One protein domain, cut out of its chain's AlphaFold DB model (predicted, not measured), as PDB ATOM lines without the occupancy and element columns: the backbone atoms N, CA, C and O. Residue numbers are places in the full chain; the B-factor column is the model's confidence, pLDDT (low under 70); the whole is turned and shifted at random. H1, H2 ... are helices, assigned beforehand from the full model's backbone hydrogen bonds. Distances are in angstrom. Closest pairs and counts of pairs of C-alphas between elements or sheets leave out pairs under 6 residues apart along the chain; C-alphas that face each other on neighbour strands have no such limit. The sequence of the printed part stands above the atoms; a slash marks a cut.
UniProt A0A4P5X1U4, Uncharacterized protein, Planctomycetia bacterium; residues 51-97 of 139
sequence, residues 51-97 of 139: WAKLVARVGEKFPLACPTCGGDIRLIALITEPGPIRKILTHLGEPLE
ATOM      1  N   TRP A  51      -4.412 -36.884  24.681       80.06
ATOM      2  CA  TRP A  51      -5.854 -37.163  24.734       80.06
ATOM      3  C   TRP A  51      -6.209 -38.600  24.309       80.06
ATOM      4  O   TRP A  51      -6.957 -39.283  25.001       80.06
ATOM      5  N   ALA A  52      -5.568 -39.116  23.256       75.69
ATOM      6  CA  ALA A  52      -5.740 -40.504  22.816       75.69
ATOM      7  C   ALA A  52      -5.391 -41.540  23.906       75.69
ATOM      8  O   ALA A  52      -6.094 -42.534  24.062       75.69
ATOM      9  N   LYS A  53      -4.347 -41.291  24.710       80.50
ATOM     10  CA  LYS A  53      -3.968 -42.166  25.832       80.50
ATOM     11  C   LYS A  53      -5.001 -42.121  26.965       80.50
ATOM     12  O   LYS A  53      -5.188 -43.124  27.644       80.50
ATOM     13  N   LEU A  54      -5.676 -40.987  27.180       80.56
ATOM     14  CA  LEU A  54      -6.774 -40.897  28.152       80.56
ATOM     15  C   LEU A  54      -7.988 -41.704  27.688       80.56
ATOM     16  O   LEU A  54      -8.524 -42.485  28.469       80.56
ATOM     17  N   VAL A  55      -8.372 -41.571  26.416       77.31
ATOM     18  CA  VAL A  55      -9.479 -42.345  25.827       77.31
ATOM     19  C   VAL A  55      -9.194 -43.849  25.895       77.31
ATOM     20  O   VAL A  55     -10.072 -44.613  26.291       77.31
ATOM     21  N   ALA A  56      -7.958 -44.274  25.609       74.44
ATOM     22  CA  ALA A  56      -7.551 -45.677  25.717       74.44
ATOM     23  C   ALA A  56      -7.742 -46.240  27.138       74.44
ATOM     24  O   ALA A  56      -8.334 -47.301  27.298       74.44
ATOM     25  N   ARG A  57      -7.349 -45.491  28.179       78.06
ATOM     26  CA  ARG A  57      -7.542 -45.900  29.585       78.06
ATOM     27  C   ARG A  57      -9.011 -46.033  29.984       78.06
ATOM     28  O   ARG A  57      -9.342 -46.866  30.822       78.06
ATOM     29  N   VAL A  58      -9.888 -45.194  29.432       79.44
ATOM     30  CA  VAL A  58     -11.338 -45.321  29.657       79.44
ATOM     31  C   VAL A  58     -11.854 -46.606  29.010       79.44
ATOM     32  O   VAL A  58     -12.626 -47.325  29.638       79.44
ATOM     33  N   GLY A  59     -11.375 -46.932  27.806       67.25
ATOM     34  CA  GLY A  59     -11.679 -48.198  27.134       67.25
ATOM     35  C   GLY A  59     -11.183 -49.427  27.902       67.25
ATOM     36  O   GLY A  59     -11.915 -50.401  28.012       67.25
ATOM     37  N   GLU A  60      -9.987 -49.368  28.496       67.81
ATOM     38  CA  GLU A  60      -9.435 -50.451  29.331       67.81
ATOM     39  C   GLU A  60     -10.276 -50.730  30.587       67.81
ATOM     40  O   GLU A  60     -10.365 -51.871  31.032       67.81
ATOM     41  N   LYS A  61     -10.894 -49.695  31.169       68.88
ATOM     42  CA  LYS A  61     -11.745 -49.818  32.365       68.88
ATOM     43  C   LYS A  61     -13.215 -50.093  32.048       68.88
ATOM     44  O   LYS A  61     -14.014 -50.221  32.975       68.88
ATOM     45  N   PHE A  62     -13.587 -50.148  30.772       70.06
ATOM     46  CA  PHE A  62     -14.956 -50.433  30.375       70.06
ATOM     47  C   PHE A  62     -15.283 -51.899  30.709       70.06
ATOM     48  O   PHE A  62     -14.532 -52.785  30.293       70.06
ATOM     49  N   PRO A  63     -16.363 -52.188  31.460       71.00
ATOM     50  CA  PRO A  63     -16.709 -53.559  31.805       71.00
ATOM     51  C   PRO A  63     -17.012 -54.337  30.519       71.00
ATOM     52  O   PRO A  63     -18.018 -54.106  29.853       71.00
ATOM     53  N   LEU A  64     -16.120 -55.267  30.169       81.25
ATOM     54  CA  LEU A  64     -16.263 -56.132  28.994       81.25
ATOM     55  C   LEU A  64     -17.305 -57.241  29.200       81.25
ATOM     56  O   LEU A  64     -17.527 -58.031  28.292       81.25
ATOM     57  N   ALA A  65     -17.948 -57.293  30.369       87.88
ATOM     58  CA  ALA A  65     -19.010 -58.234  30.693       87.88
ATOM     59  C   ALA A  65     -20.241 -57.493  31.229       87.88
ATOM     60  O   ALA A  65     -20.132 -56.558  32.026       87.88
ATOM     61  N   CYS A  66     -21.423 -57.930  30.803       87.69
ATOM     62  CA  CYS A  66     -22.694 -57.401  31.275       87.69
ATOM     63  C   CYS A  66     -22.912 -57.744  32.755       87.69
ATOM     64  O   CYS A  66     -22.883 -58.926  33.099       87.69
ATOM     65  N   PRO A  67     -23.210 -56.767  33.629       86.38
ATOM     66  CA  PRO A  67     -23.433 -57.039  35.049       86.38
ATOM     67  C   PRO A  67     -24.709 -57.855  35.315       86.38
ATOM     68  O   PRO A  67     -24.810 -58.499  36.352       86.38
ATOM     69  N   THR A  68     -25.674 -57.855  34.388       91.38
ATOM     70  CA  THR A  68     -26.951 -58.571  34.550       91.38
ATOM     71  C   THR A  68     -26.884 -60.020  34.071       91.38
ATOM     72  O   THR A  68     -27.483 -60.894  34.686       91.38
ATOM     73  N   CYS A  69     -26.192 -60.288  32.956       93.62
ATOM     74  CA  CYS A  69     -26.199 -61.612  32.318       93.62
ATOM     75  C   CYS A  69     -24.811 -62.223  32.077       93.62
ATOM     76  O   CYS A  69     -24.731 -63.353  31.608       93.62
ATOM     77  N   GLY A  70     -23.723 -61.500  32.355       90.25
ATOM     78  CA  GLY A  70     -22.351 -61.983  32.174       90.25
ATOM     79  C   GLY A  70     -21.872 -62.090  30.723       90.25
ATOM     80  O   GLY A  70     -20.752 -62.533  30.500       90.25
ATOM     81  N   GLY A  71     -22.686 -61.702  29.736       92.00
ATOM     82  CA  GLY A  71     -22.302 -61.742  28.320       92.00
ATOM     83  C   GLY A  71     -21.276 -60.675  27.933       92.00
ATOM     84  O   GLY A  71     -21.209 -59.620  28.566       92.00
ATOM     85  N   ASP A  72     -20.519 -60.933  26.866       89.56
ATOM     86  CA  ASP A  72     -19.484 -60.024  26.365       89.56
ATOM     87  C   ASP A  72     -20.067 -58.688  25.880       89.56
ATOM     88  O   ASP A  72     -21.014 -58.649  25.088       89.56
ATOM     89  N   ILE A  73     -19.443 -57.580  26.282       88.00
ATOM     90  CA  ILE A  73     -19.741 -56.233  25.788       88.00
ATOM     91  C   ILE A  73     -18.541 -55.711  24.996       88.00
ATOM     92  O   ILE A  73     -17.387 -55.846  25.402       88.00
ATOM     93  N   ARG A  74     -18.818 -55.083  23.849       83.56
ATOM     94  CA  ARG A  74     -17.810 -54.470  22.975       83.56
ATOM     95  C   ARG A  74     -18.080 -52.978  22.823       83.56
ATOM     96  O   ARG A  74     -19.219 -52.573  22.601       83.56
ATOM     97  N   LEU A  75     -17.025 -52.169  22.884       83.19
ATOM     98  CA  LEU A  75     -17.100 -50.753  22.534       83.19
ATOM     99  C   LEU A  75     -17.241 -50.614  21.012       83.19
ATOM    100  O   LEU A  75     -16.339 -50.999  20.273       83.19
ATOM    101  N   ILE A  76     -18.364 -50.065  20.548       87.88
ATOM    102  CA  ILE A  76     -18.668 -49.946  19.110       87.88
ATOM    103  C   ILE A  76     -18.438 -48.540  18.542       87.88
ATOM    104  O   ILE A  76     -18.205 -48.402  17.344       87.88
ATOM    105  N   ALA A  77     -18.513 -47.497  19.372       87.31
ATOM    106  CA  ALA A  77     -18.347 -46.111  18.941       87.31
ATOM    107  C   ALA A  77     -18.058 -45.177  20.127       87.31
ATOM    108  O   ALA A  77     -18.495 -45.432  21.248       87.31
ATOM    109  N   LEU A  78     -17.386 -44.057  19.843       86.50
ATOM    110  CA  LEU A  78     -17.310 -42.890  20.722       86.50
ATOM    111  C   LEU A  78     -18.097 -41.748  20.068       86.50
ATOM    112  O   LEU A  78     -17.747 -41.300  18.978       86.50
ATOM    113  N   ILE A  79     -19.170 -41.296  20.714       91.12
ATOM    114  CA  ILE A  79     -20.040 -40.240  20.184       91.12
ATOM    115  C   ILE A  79     -19.584 -38.898  20.757       91.12
ATOM    116  O   ILE A  79     -19.641 -38.694  21.965       91.12
ATOM    117  N   THR A  80     -19.152 -37.980  19.893       90.69
ATOM    118  CA  THR A  80     -18.707 -36.627  20.282       90.69
ATOM    119  C   THR A  80     -19.663 -35.522  19.835       90.69
ATOM    120  O   THR A  80     -19.581 -34.401  20.328       90.69
ATOM    121  N   GLU A  81     -20.576 -35.823  18.908       94.69
ATOM    122  CA  GLU A  81     -21.516 -34.847  18.355       94.69
ATOM    123  C   GLU A  81     -22.655 -34.528  19.345       94.69
ATOM    124  O   GLU A  81     -23.353 -35.447  19.791       94.69
ATOM    125  N   PRO A  82     -22.930 -33.244  19.656       93.56
ATOM    126  CA  PRO A  82     -23.929 -32.872  20.665       93.56
ATOM    127  C   PRO A  82     -25.359 -33.322  20.344       93.56
ATOM    128  O   PRO A  82     -26.136 -33.622  21.249       93.56
ATOM    129  N   GLY A  83     -25.732 -33.357  19.061       96.56
ATOM    130  CA  GLY A  83     -27.086 -33.713  18.623       96.56
ATOM    131  C   GLY A  83     -27.476 -35.151  18.996       96.56
ATOM    132  O   GLY A  83     -28.475 -35.341  19.693       96.56
ATOM    133  N   PRO A  84     -26.704 -36.167  18.565       96.19
ATOM    134  CA  PRO A  84     -26.899 -37.556  18.978       96.19
ATOM    135  C   PRO A  84     -26.829 -37.764  20.494       96.19
ATOM    136  O   PRO A  84     -27.691 -38.455  21.033       96.19
ATOM    137  N   ILE A  85     -25.872 -37.127  21.182       95.25
ATOM    138  CA  ILE A  85     -25.737 -37.224  22.648       95.25
ATOM    139  C   ILE A  85     -27.043 -36.804  23.329       95.25
ATOM    140  O   ILE A  85     -27.606 -37.570  24.107       95.25
ATOM    141  N   ARG A  86     -27.581 -35.627  22.977       95.56
ATOM    142  CA  ARG A  86     -28.841 -35.127  23.547       95.56
ATOM    143  C   ARG A  86     -30.006 -36.080  23.292       95.56
ATOM    144  O   ARG A  86     -30.754 -36.365  24.217       95.56
ATOM    145  N   LYS A  87     -30.141 -36.608  22.069       97.31
ATOM    146  CA  LYS A  87     -31.211 -37.564  21.727       97.31
ATOM    147  C   LYS A  87     -31.156 -38.827  22.590       97.31
ATOM    148  O   LYS A  87     -32.196 -39.272  23.063       97.31
ATOM    149  N   ILE A  88     -29.961 -39.387  22.790       96.00
ATOM    150  CA  ILE A  88     -29.763 -40.594  23.603       96.00
ATOM    151  C   ILE A  88     -30.101 -40.308  25.067       96.00
ATOM    152  O   ILE A  88     -30.907 -41.027  25.649       96.00
ATOM    153  N   LEU A  89     -29.551 -39.235  25.643       96.31
ATOM    154  CA  LEU A  89     -29.796 -38.882  27.044       96.31
ATOM    155  C   LEU A  89     -31.283 -38.608  27.309       96.31
ATOM    156  O   LEU A  89     -31.838 -39.139  28.265       96.31
ATOM    157  N   THR A  90     -31.966 -37.877  26.418       97.19
ATOM    158  CA  THR A  90     -33.419 -37.659  26.527       97.19
ATOM    159  C   THR A  90     -34.206 -38.967  26.477       97.19
ATOM    160  O   THR A  90     -35.167 -39.119  27.223       97.19
ATOM    161  N   HIS A  91     -33.813 -39.917  25.625       97.88
ATOM    162  CA  HIS A  91     -34.480 -41.216  25.548       97.88
ATOM    163  C   HIS A  91     -34.303 -42.048  26.828       97.88
ATOM    164  O   HIS A  91     -35.231 -42.743  27.229       97.88
ATOM    165  N   LEU A  92     -33.138 -41.950  27.475       96.50
ATOM    166  CA  LEU A  92     -32.844 -42.628  28.739       96.50
ATOM    167  C   LEU A  92     -33.443 -41.917  29.966       96.50
ATOM    168  O   LEU A  92     -33.490 -42.507  31.040       96.50
ATOM    169  N   GLY A  93     -33.905 -40.671  29.817       96.56
ATOM    170  CA  GLY A  93     -34.349 -39.839  30.940       96.56
ATOM    171  C   GLY A  93     -33.196 -39.250  31.761       96.56
ATOM    172  O   GLY A  93     -33.411 -38.825  32.893       96.56
ATOM    173  N   GLU A  94     -31.988 -39.216  31.198       95.50
ATOM    174  CA  GLU A  94     -30.789 -38.705  31.862       95.50
ATOM    175  C   GLU A  94     -30.663 -37.174  31.734       95.50
ATOM    176  O   GLU A  94     -31.109 -36.590  30.734       95.50
ATOM    177  N   PRO A  95     -30.019 -36.496  32.704       93.62
ATOM    178  CA  PRO A  95     -29.749 -35.065  32.624       93.62
ATOM    179  C   PRO A  95     -28.928 -34.689  31.383       93.62
ATOM    180  O   PRO A  95     -27.941 -35.337  31.041       93.62
ATOM    181  N   LEU A  96     -29.317 -33.596  30.718       92.81
ATOM    182  CA  LEU A  96     -28.585 -33.054  29.563       92.81
ATOM    183  C   LEU A  96     -27.424 -32.137  29.956       92.81
ATOM    184  O   LEU A  96     -26.544 -31.883  29.132       92.81
ATOM    185  N   GLU A  97     -27.461 -31.606  31.175       90.56
ATOM    186  CA  GLU A  97     -26.426 -30.721  31.692       90.56
ATOM    187  C   GLU A  97     -25.309 -31.568  32.310       90.56
ATOM    188  O   GLU A  97     -25.602 -32.466  33.108       90.56
TER     189      GLU A  97
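What this domain is: This is residues 51 to 97 of the 139 residues of an uncharacterized protein of Planctomycetia bacterium (UniProt A0A4P5X1U4). Picture a loose, open frame, in which the short helix H1 runs on into a long winding link, residues 61 to 81, that turns back in a loop and then crosses over to a second short helix, H2. Residues 66 to 71 of the link stick out, and residues 93 to 97 fold back after H2. The printed part has 47 residues with two named helices, H1 then H2, and no named strand; its class is all helix, though the helices hold 21 of the 47 residues. It is loose, with a radius of gyration of the C-alphas of 13.2 A and spans of 31 by 28 by 17 A.

Where its parts are: Find C-alpha 51 at (-5.854, -37.163, 24.734); from there H1, residues 51 to 60, runs 14.5 A. Go on to C-alpha 82 at (-23.929, -32.872, 20.665), where H2, residues 82 to 92, begins; it runs 15.5 A to C-alpha 92 at (-32.844, -42.628, 28.739).

How they stand to each other: H1 and H2 are apart, with no C-alpha of the one within 8 A of the other. In H1 and H2 every O i to N i+4 pair is within hydrogen-bond range. Residues 79 to 84, of which 82 to 84 belong to H2, stand free.

The domain as a whole: The C-alphas of Trp 51 and Cys 69, the two farthest apart, are 32.7 A apart. The link from H1 to H2 is long, and the printed part has no cut. Look at residues 59 to 61 for pLDDT under 70; the mean of the printed part is 87.1.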